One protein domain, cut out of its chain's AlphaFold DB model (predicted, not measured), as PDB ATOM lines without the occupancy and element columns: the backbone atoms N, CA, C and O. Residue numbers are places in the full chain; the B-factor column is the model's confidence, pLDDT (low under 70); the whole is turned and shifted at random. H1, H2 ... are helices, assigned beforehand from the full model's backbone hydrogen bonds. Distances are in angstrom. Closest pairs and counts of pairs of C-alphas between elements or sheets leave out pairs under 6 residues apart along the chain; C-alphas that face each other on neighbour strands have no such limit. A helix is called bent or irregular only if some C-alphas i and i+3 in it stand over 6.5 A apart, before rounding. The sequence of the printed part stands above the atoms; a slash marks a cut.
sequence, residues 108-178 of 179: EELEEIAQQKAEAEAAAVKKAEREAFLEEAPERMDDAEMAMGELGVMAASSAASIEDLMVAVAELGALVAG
ATOM      1  N   GLU A 108      49.470  90.093  48.745       88.56
ATOM      2  CA  GLU A 108      50.181  91.373  48.616       88.56
ATOM      3  C   GLU A 108      49.324  92.554  49.105       88.56
ATOM      4  O   GLU A 108      49.765  93.334  49.946       88.56
ATOM      5  N   GLU A 109      48.063  92.641  48.668       89.38
ATOM      6  CA  GLU A 109      47.134  93.692  49.115       89.38
ATOM      7  C   GLU A 109      46.881  93.614  50.636       89.38
ATOM      8  O   GLU A 109      46.804  94.642  51.310       89.38
ATOM      9  N   LEU A 110      46.788  92.407  51.209       89.44
ATOM     10  CA  LEU A 110      46.649  92.223  52.660       89.44
ATOM     11  C   LEU A 110      47.899  92.672  53.426       89.44
ATOM     12  O   LEU A 110      47.774  93.272  54.498       89.44
ATOM     13  N   GLU A 111      49.093  92.400  52.896       91.56
ATOM     14  CA  GLU A 111      50.358  92.865  53.469       91.56
ATOM     15  C   GLU A 111      50.458  94.394  53.434       91.56
ATOM     16  O   GLU A 111      50.819  95.001  54.445       91.56
ATOM     17  N   GLU A 112      50.063  95.034  52.332       89.88
ATOM     18  CA  GLU A 112      50.011  96.497  52.232       89.88
ATOM     19  C   GLU A 112      49.022  97.104  53.236       89.88
ATOM     20  O   GLU A 112      49.349  98.078  53.920       89.88
ATOM     21  N   ILE A 113      47.831  96.516  53.386       88.81
ATOM     22  CA  ILE A 113      46.838  96.953  54.380       88.81
ATOM     23  C   ILE A 113      47.404  96.815  55.800       88.81
ATOM     24  O   ILE A 113      47.268  97.731  56.621       88.81
ATOM     25  N   ALA A 114      48.071  95.698  56.102       90.38
ATOM     26  CA  ALA A 114      48.704  95.478  57.399       90.38
ATOM     27  C   ALA A 114      49.833  96.486  57.658       90.38
ATOM     28  O   ALA A 114      49.922  97.041  58.758       90.38
ATOM     29  N   GLN A 115      50.657  96.773  56.649       91.56
ATOM     30  CA  GLN A 115      51.728  97.758  56.734       91.56
ATOM     31  C   GLN A 115      51.178  99.169  56.958       91.56
ATOM     32  O   GLN A 115      51.654  99.869  57.851       91.56
ATOM     33  N   GLN A 116      50.149  99.578  56.214       90.19
ATOM     34  CA  GLN A 116      49.505 100.881  56.401       90.19
ATOM     35  C   GLN A 116      48.888 101.013  57.792       90.19
ATOM     36  O   GLN A 116      49.022 102.058  58.430       90.19
ATOM     37  N   LYS A 117      48.257  99.953  58.306       91.69
ATOM     38  CA  LYS A 117      47.720  99.940  59.670       91.69
ATOM     39  C   LYS A 117      48.829 100.092  60.713       91.69
ATOM     40  O   LYS A 117      48.682 100.896  61.631       91.69
ATOM     41  N   ALA A 118      49.936  99.368  60.553       94.06
ATOM     42  CA  ALA A 118      51.087  99.467  61.447       94.06
ATOM     43  C   ALA A 118      51.735 100.862  61.399       94.06
ATOM     44  O   ALA A 118      52.092 101.415  62.438       94.06
ATOM     45  N   GLU A 119      51.851 101.464  60.213       94.19
ATOM     46  CA  GLU A 119      52.364 102.826  60.056       94.19
ATOM     47  C   GLU A 119      51.427 103.861  60.686       94.19
ATOM     48  O   GLU A 119      51.890 104.748  61.403       94.19
ATOM     49  N   ALA A 120      50.115 103.732  60.481       92.56
ATOM     50  CA  ALA A 120      49.119 104.612  61.083       92.56
ATOM     51  C   ALA A 120      49.127 104.521  62.616       92.56
ATOM     52  O   ALA A 120      49.049 105.547  63.293       92.56
ATOM     53  N   GLU A 121      49.275 103.317  63.172       93.44
ATOM     54  CA  GLU A 121      49.415 103.107  64.614       93.44
ATOM     55  C   GLU A 121      50.721 103.719  65.141       93.44
ATOM     56  O   GLU A 121      50.699 104.486  66.102       93.44
ATOM     57  N   ALA A 122      51.849 103.488  64.466       94.06
ATOM     58  CA  ALA A 122      53.126 104.096  64.831       94.06
ATOM     59  C   ALA A 122      53.090 105.633  64.732       94.06
ATOM     60  O   ALA A 122      53.674 106.331  65.565       94.06
ATOM     61  N   ALA A 123      52.394 106.183  63.736       93.62
ATOM     62  CA  ALA A 123      52.179 107.616  63.592       93.62
ATOM     63  C   ALA A 123      51.277 108.167  64.705       93.62
ATOM     64  O   ALA A 123      51.549 109.250  65.224       93.62
ATOM     65  N   ALA A 124      50.244 107.424  65.113       93.75
ATOM     66  CA  ALA A 124      49.389 107.783  66.239       93.75
ATOM     67  C   ALA A 124      50.162 107.787  67.566       93.75
ATOM     68  O   ALA A 124      50.010 108.733  68.335       93.75
ATOM     69  N   VAL A 125      51.041 106.805  67.801       95.06
ATOM     70  CA  VAL A 125      51.920 106.769  68.984       95.06
ATOM     71  C   VAL A 125      52.856 107.974  68.997       95.06
ATOM     72  O   VAL A 125      52.852 108.734  69.959       95.06
ATOM     73  N   LYS A 126      53.582 108.229  67.900       93.88
ATOM     74  CA  LYS A 126      54.469 109.403  67.797       93.88
ATOM     75  C   LYS A 126      53.717 110.718  67.975       93.88
ATOM     76  O   LYS A 126      54.240 111.668  68.556       93.88
ATOM     77  N   LYS A 127      52.489 110.802  67.455       94.06
ATOM     78  CA  LYS A 127      51.627 111.967  67.648       94.06
ATOM     79  C   LYS A 127      51.243 112.123  69.120       94.06
ATOM     80  O   LYS A 127      51.335 113.235  69.620       94.06
ATOM     81  N   ALA A 128      50.860 111.042  69.796       94.50
ATOM     82  CA  ALA A 128      50.515 111.062  71.213       94.50
ATOM     83  C   ALA A 128      51.717 111.452  72.090       94.50
ATOM     84  O   ALA A 128      51.574 112.299  72.962       94.50
ATOM     85  N   GLU A 129      52.912 110.925  71.808       93.19
ATOM     86  CA  GLU A 129      54.157 111.338  72.477       93.19
ATOM     87  C   GLU A 129      54.441 112.829  72.263       93.19
ATOM     88  O   GLU A 129      54.765 113.555  73.202       93.19
ATOM     89  N   ARG A 130      54.277 113.320  71.028       94.38
ATOM     90  CA  ARG A 130      54.450 114.742  70.718       94.38
ATOM     91  C   ARG A 130      53.423 115.614  71.434       94.38
ATOM     92  O   ARG A 130      53.770 116.712  71.855       94.38
ATOM     93  N   GLU A 131      52.180 115.162  71.526       93.94
ATOM     94  CA  GLU A 131      51.097 115.876  72.202       93.94
ATOM     95  C   GLU A 131      51.343 115.940  73.712       93.94
ATOM     96  O   GLU A 131      51.326 117.036  74.258       93.94
ATOM     97  N   ALA A 132      51.718 114.823  74.344       93.06
ATOM     98  CA  ALA A 132      52.112 114.782  75.753       93.06
ATOM     99  C   ALA A 132      53.307 115.708  76.040       93.06
ATOM    100  O   ALA A 132      53.273 116.512  76.969       93.06
ATOM    101  N   PHE A 133      54.334 115.682  75.181       92.31
ATOM    102  CA  PHE A 133      55.470 116.596  75.299       92.31
ATOM    103  C   PHE A 133      55.044 118.068  75.198       92.31
ATOM    104  O   PHE A 133      55.601 118.921  75.887       92.31
ATOM    105  N   LEU A 134      54.094 118.401  74.321       92.19
ATOM    106  CA  LEU A 134      53.604 119.772  74.161       92.19
ATOM    107  C   LEU A 134      52.679 120.207  75.306       92.19
ATOM    108  O   LEU A 134      52.689 121.387  75.648       92.19
ATOM    109  N   GLU A 135      51.907 119.290  75.888       94.50
ATOM    110  CA  GLU A 135      51.016 119.561  77.021       94.50
ATOM    111  C   GLU A 135      51.798 119.951  78.280       94.50
ATOM    112  O   GLU A 135      51.435 120.912  78.950       94.50
ATOM    113  N   GLU A 136      52.913 119.275  78.550       93.31
ATOM    114  CA  GLU A 136      53.793 119.550  79.697       93.31
ATOM    115  C   GLU A 136      54.762 120.730  79.435       93.31
ATOM    116  O   GLU A 136      55.439 121.225  80.334       93.31
ATOM    117  N   ALA A 137      54.814 121.260  78.206       93.00
ATOM    118  CA  ALA A 137      55.715 122.361  77.852       93.00
ATOM    119  C   ALA A 137      55.580 123.638  78.714       93.00
ATOM    120  O   ALA A 137      56.619 124.240  78.988       93.00
ATOM    121  N   PRO A 138      54.378 124.085  79.136       93.50
ATOM    122  CA  PRO A 138      54.236 125.243  80.018       93.50
ATOM    123  C   PRO A 138      54.899 125.029  81.382       93.50
ATOM    124  O   PRO A 138      55.635 125.896  81.831       93.50
ATOM    125  N   GLU A 139      54.697 123.863  81.998       92.12
ATOM    126  CA  GLU A 139      55.277 123.533  83.306       92.12
ATOM    127  C   GLU A 139      56.805 123.431  83.214       92.12
ATOM    128  O   GLU A 139      57.511 124.070  83.989       92.12
ATOM    129  N   ARG A 140      57.335 122.771  82.171       93.12
ATOM    130  CA  ARG A 140      58.792 122.725  81.932       93.12
ATOM    131  C   ARG A 140      59.409 124.107  81.716       93.12
ATOM    132  O   ARG A 140      60.559 124.329  82.090       93.12
ATOM    133  N   MET A 141      58.680 125.027  81.084       91.31
ATOM    134  CA  MET A 141      59.139 126.409  80.905       91.31
ATOM    135  C   MET A 141      59.158 127.167  82.235       91.31
ATOM    136  O   MET A 141      60.154 127.830  82.520       91.31
ATOM    137  N   ASP A 142      58.108 127.040  83.049       93.06
ATOM    138  CA  ASP A 142      58.030 127.672  84.371       93.06
ATOM    139  C   ASP A 142      59.151 127.163  85.300       93.06
ATOM    140  O   ASP A 142      59.848 127.958  85.942       93.06
ATOM    141  N   ASP A 143      59.398 125.851  85.313       91.12
ATOM    142  CA  ASP A 143      60.474 125.232  86.092       91.12
ATOM    143  C   ASP A 143      61.866 125.661  85.601       91.12
ATOM    144  O   ASP A 143      62.749 125.979  86.403       91.12
ATOM    145  N   ALA A 144      62.071 125.740  84.280       90.88
ATOM    146  CA  ALA A 144      63.326 126.218  83.703       90.88
ATOM    147  C   ALA A 144      63.583 127.702  84.018       90.88
ATOM    148  O   ALA A 144      64.724 128.084  84.295       90.88
ATOM    149  N   GLU A 145      62.551 128.553  84.008       91.62
ATOM    150  CA  GLU A 145      62.671 129.957  84.416       91.62
ATOM    151  C   GLU A 145      63.047 130.084  85.898       91.62
ATOM    152  O   GLU A 145      63.923 130.886  86.248       91.62
ATOM    153  N   MET A 146      62.443 129.265  86.763       92.06
ATOM    154  CA  MET A 146      62.783 129.223  88.185       92.06
ATOM    155  C   MET A 146      64.238 128.790  88.397       92.06
ATOM    156  O   MET A 146      65.000 129.498  89.063       92.06
ATOM    157  N   ALA A 147      64.654 127.693  87.761       89.94
ATOM    158  CA  ALA A 147      66.015 127.172  87.848       89.94
ATOM    159  C   ALA A 147      67.057 128.162  87.285       89.94
ATOM    160  O   ALA A 147      68.142 128.318  87.849       89.94
ATOM    161  N   MET A 148      66.723 128.913  86.226       89.81
ATOM    162  CA  MET A 148      67.582 129.981  85.692       89.81
ATOM    163  C   MET A 148      67.763 131.111  86.711       89.81
ATOM    164  O   MET A 148      68.865 131.649  86.863       89.81
ATOM    165  N   GLY A 149      66.689 131.476  87.415       89.56
ATOM    166  CA  GLY A 149      66.733 132.446  88.504       89.56
ATOM    167  C   GLY A 149      67.664 132.003  89.635       89.56
ATOM    168  O   GLY A 149      68.515 132.783  90.073       89.56
ATOM    169  N   GLU A 150      67.558 130.746  90.066       88.31
ATOM    170  CA  GLU A 150      68.417 130.164  91.104       88.31
ATOM    171  C   GLU A 150      69.885 130.085  90.674       88.31
ATOM    172  O   GLU A 150      70.771 130.486  91.435       88.31
ATOM    173  N   LEU A 151      70.154 129.668  89.433       88.25
ATOM    174  CA  LEU A 151      71.497 129.675  88.852       88.25
ATOM    175  C   LEU A 151      72.104 131.085  88.882       88.25
ATOM    176  O   LEU A 151      73.267 131.258  89.252       88.25
ATOM    177  N   GLY A 152      71.317 132.109  88.535       86.81
ATOM    178  CA  GLY A 152      71.740 133.508  88.602       86.81
ATOM    179  C   GLY A 152      72.128 133.945  90.019       86.81
ATOM    180  O   GLY A 152      73.126 134.646  90.203       86.81
ATOM    181  N   VAL A 153      71.387 133.487  91.033       88.31
ATOM    182  CA  VAL A 153      71.705 133.735  92.448       88.31
ATOM    183  C   VAL A 153      72.974 132.989  92.873       88.31
ATOM    184  O   VAL A 153      73.832 133.583  93.532       88.31
ATOM    185  N   MET A 154      73.143 131.726  92.470       85.62
ATOM    186  CA  MET A 154      74.354 130.944  92.754       85.62
ATOM    187  C   MET A 154      75.595 131.563  92.106       85.62
ATOM    188  O   MET A 154      76.624 131.688  92.762       85.62
ATOM    189  N   ALA A 155      75.493 132.023  90.858       84.56
ATOM    190  CA  ALA A 155      76.598 132.655  90.142       84.56
ATOM    191  C   ALA A 155      77.013 134.009  90.749       84.56
ATOM    192  O   ALA A 155      78.178 134.399  90.665       84.56
ATOM    193  N   ALA A 156      76.077 134.732  91.374       85.12
ATOM    194  CA  ALA A 156      76.359 135.974  92.094       85.12
ATOM    195  C   ALA A 156      76.910 135.739  93.517       85.12
ATOM    196  O   ALA A 156      77.507 136.641  94.111       85.12
ATOM    197  N   SER A 157      76.717 134.540  94.072       80.31
ATOM    198  CA  SER A 157      77.238 134.137  95.377       80.31
ATOM    199  C   SER A 157      78.723 133.787  95.286       80.31
ATOM    200  O   SER A 157      79.136 132.937  94.506       80.31
ATOM    201  N   SER A 158      79.553 134.367  96.158       68.44
ATOM    202  CA  SER A 158      80.980 134.019  96.241       68.44
ATOM    203  C   SER A 158      81.250 132.640  96.865       68.44
ATOM    204  O   SER A 158      82.410 132.305  97.099       68.44
ATOM    205  N   ALA A 159      80.204 131.889  97.228       74.19
ATOM    206  CA  ALA A 159      80.297 130.608  97.923       74.19
ATOM    207  C   ALA A 159      80.067 129.384  97.016       74.19
ATOM    208  O   ALA A 159      80.383 128.278  97.446       74.19
ATOM    209  N   ALA A 160      79.533 129.559  95.801       77.81
ATOM    210  CA  ALA A 160      79.301 128.456  94.868       77.81
ATOM    211  C   ALA A 160      80.576 128.120  94.081       77.81
ATOM    212  O   ALA A 160      81.290 129.018  93.621       77.81
ATOM    213  N   SER A 161      80.874 126.829  93.925       86.12
ATOM    214  CA  SER A 161      81.992 126.384  93.097       86.12
ATOM    215  C   SER A 161      81.593 126.309  91.618       86.12
ATOM    216  O   SER A 161      80.418 126.291  91.257       86.12
ATOM    217  N   ILE A 162      82.589 126.244  90.731       85.06
ATOM    218  CA  ILE A 162      82.356 126.067  89.289       85.06
ATOM    219  C   ILE A 162      81.693 124.709  89.000       85.06
ATOM    220  O   ILE A 162      80.899 124.609  88.071       85.06
ATOM    221  N   GLU A 163      81.994 123.678  89.792       87.06
ATOM    222  CA  GLU A 163      81.362 122.361  89.662       87.06
ATOM    223  C   GLU A 163      79.870 122.416  90.004       87.06
ATOM    224  O   GLU A 163      79.070 121.867  89.250       87.06
ATOM    225  N   ASP A 164      79.483 123.162  91.044       87.25
ATOM    226  CA  ASP A 164      78.070 123.347  91.409       87.25
ATOM    227  C   ASP A 164      77.285 124.050  90.289       87.25
ATOM    228  O   ASP A 164      76.175 123.650  89.943       87.25
ATOM    229  N   LEU A 165      77.890 125.061  89.656       85.44
ATOM    230  CA  LEU A 165      77.284 125.760  88.519       85.44
ATOM    231  C   LEU A 165      77.134 124.855  87.289       85.44
ATOM    232  O   LEU A 165      76.148 124.972  86.567       85.44
ATOM    233  N   MET A 166      78.084 123.952  87.034       88.69
ATOM    234  CA  MET A 166      77.978 123.006  85.915       88.69
ATOM    235  C   MET A 166      76.861 121.981  86.126       88.69
ATOM    236  O   MET A 166      76.171 121.648  85.165       88.69
ATOM    237  N   VAL A 167      76.666 121.509  87.361       91.88
ATOM    238  CA  VAL A 167      75.559 120.601  87.700       91.88
ATOM    239  C   VAL A 167      74.219 121.302  87.498       91.88
ATOM    240  O   VAL A 167      73.378 120.783  86.773       91.88
ATOM    241  N   ALA A 168      74.062 122.519  88.021       87.62
ATOM    242  CA  ALA A 168      72.825 123.283  87.867       87.62
ATOM    243  C   ALA A 168      72.500 123.601  86.391       87.62
ATOM    244  O   ALA A 168      71.344 123.548  85.982       87.62
ATOM    245  N   VAL A 169      73.506 123.874  85.551       88.06
ATOM    246  CA  VAL A 169      73.305 124.038  84.096       88.06
ATOM    247  C   VAL A 169      72.884 122.727  83.424       88.06
ATOM    248  O   VAL A 169      72.074 122.752  82.497       88.06
ATOM    249  N   ALA A 170      73.417 121.585  83.866       89.25
ATOM    250  CA  ALA A 170      73.032 120.279  83.337       89.25
ATOM    251  C   ALA A 170      71.586 119.915  83.712       89.25
ATOM    252  O   ALA A 170      70.836 119.461  82.850       89.25
ATOM    253  N   GLU A 171      71.180 120.175  84.957       88.69
ATOM    254  CA  GLU A 171      69.801 119.987  85.430       88.69
ATOM    255  C   GLU A 171      68.816 120.875  84.657       88.69
ATOM    256  O   GLU A 171      67.762 120.412  84.221       88.69
ATOM    257  N   LEU A 172      69.199 122.125  84.385       88.00
ATOM    258  CA  LEU A 172      68.404 123.039  83.568       88.00
ATOM    259  C   LEU A 172      68.256 122.555  82.117       88.00
ATOM    260  O   LEU A 172      67.203 122.714  81.504       88.00
ATOM    261  N   GLY A 173      69.309 121.947  81.568       83.94
ATOM    262  CA  GLY A 173      69.279 121.321  80.248       83.94
ATOM    263  C   GLY A 173      68.310 120.139  80.171       83.94
ATOM    264  O   GLY A 173      67.571 120.041  79.192       83.94
ATOM    265  N   ALA A 174      68.277 119.291  81.204       87.00
ATOM    266  CA  ALA A 174      67.360 118.153  81.292       87.00
ATOM    267  C   ALA A 174      65.890 118.604  81.376       87.00
ATOM    268  O   ALA A 174      65.047 118.130  80.616       87.00
ATOM    269  N   LEU A 175      65.608 119.625  82.193       86.44
ATOM    270  CA  LEU A 175      64.284 120.246  82.313       86.44
ATOM    271  C   LEU A 175      63.741 120.763  80.971       86.44
ATOM    272  O   LEU A 175      62.592 120.513  80.615       86.44
ATOM    273  N   VAL A 176      64.577 121.448  80.186       83.94
ATOM    274  CA  VAL A 176      64.175 121.968  78.866       83.94
ATOM    275  C   VAL A 176      63.970 120.841  77.845       83.94
ATOM    276  O   VAL A 176      63.122 120.959  76.955       83.94
ATOM    277  N   ALA A 177      64.727 119.749  77.964       85.44
ATOM    278  CA  ALA A 177      64.616 118.579  77.099       85.44
ATOM    279  C   ALA A 177      63.419 117.672  77.441       85.44
ATOM    280  O   ALA A 177      62.994 116.902  76.579       85.44
ATOM    281  N   GLY A 178      62.841 117.805  78.642       78.75
ATOM    282  CA  GLY A 178      61.815 116.893  79.153       78.75
ATOM    283  C   GLY A 178      62.378 115.511  79.498       78.75
ATOM    284  O   GLY A 178      61.713 114.511  79.232       78.75
TER     285      GLY A 178
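What this domain is: This is residues 108 to 178 of the 179 residues of an uncharacterized protein of Gordonibacter urolithinfaciens (UniProt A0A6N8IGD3). A long helix, H1, makes an arm that leads into a two-helix hairpin: H2 continues the chain away from the arm at a changed direction, and H3 folds back beside H2. Residues 108 to 132 of H1 stick out, and this arm makes much of the length of the whole, while H2 and H3 side by side form the thicker part. The printed part has 71 residues with three named helices in the order H1, H2, H3 and no named strand, and its class is all helix. It is extended, with a radius of gyration of the C-alphas of 21.1 A, and its C-alphas span 71 by 23 by 7 A.

How they stand to each other: H1, residues 108 to 135, comes first, and its residues 108 to 132 stand free. H2, residues 137 to 156, follows after a tight link of one residue, Glu 136. H1 and H2 meet only through their link. H3, residues 162 to 177, follows H2 after a tight link of five residues. H2 and H3 form a helical hairpin and touch, with 15 pairs of C-alphas within 8 A. Their closest C-alphas are those of Ala 144 and Leu 172, 6.0 A apart. They run opposite ways at a shallow tilt of 11 degrees, and their centres are 10.2 A apart. H1 and H3 are apart. In H1, H2 and H3 every pair of O of residue i and N of residue i+4 is within hydrogen-bond range.

Where its parts are: H1 begins at C-alpha 108, at (50.181, 91.373, 48.616), and has 28 residues over 40.0 A from first to last C-alpha, ending at Glu 135. H2 has 20 residues, from Ala 137 at (55.715, 122.361, 77.852) to Ala 156, over 28.5 A. H3 has 16 residues, from Ile 162 to Ala 177, over 22.8 A, and its last C-alpha is at (64.616, 118.579, 77.099). None of the three helices is bent or irregular.

The domain as a whole: The two C-alphas farthest apart are those of Glu 108 and Ser 158, 71.0 A, and the first and last printed C-alphas, of Glu 108 and Gly 178, are 41.5 A apart. Without the residues that stand free, the body has 46 residues, spans 38 by 15 by 6 A and has a radius of gyration of 11.7 A. The printed part has no cut, and both links are tight. The mean pLDDT of the printed part is 89.3, and one residue, Ser 158, is under 70.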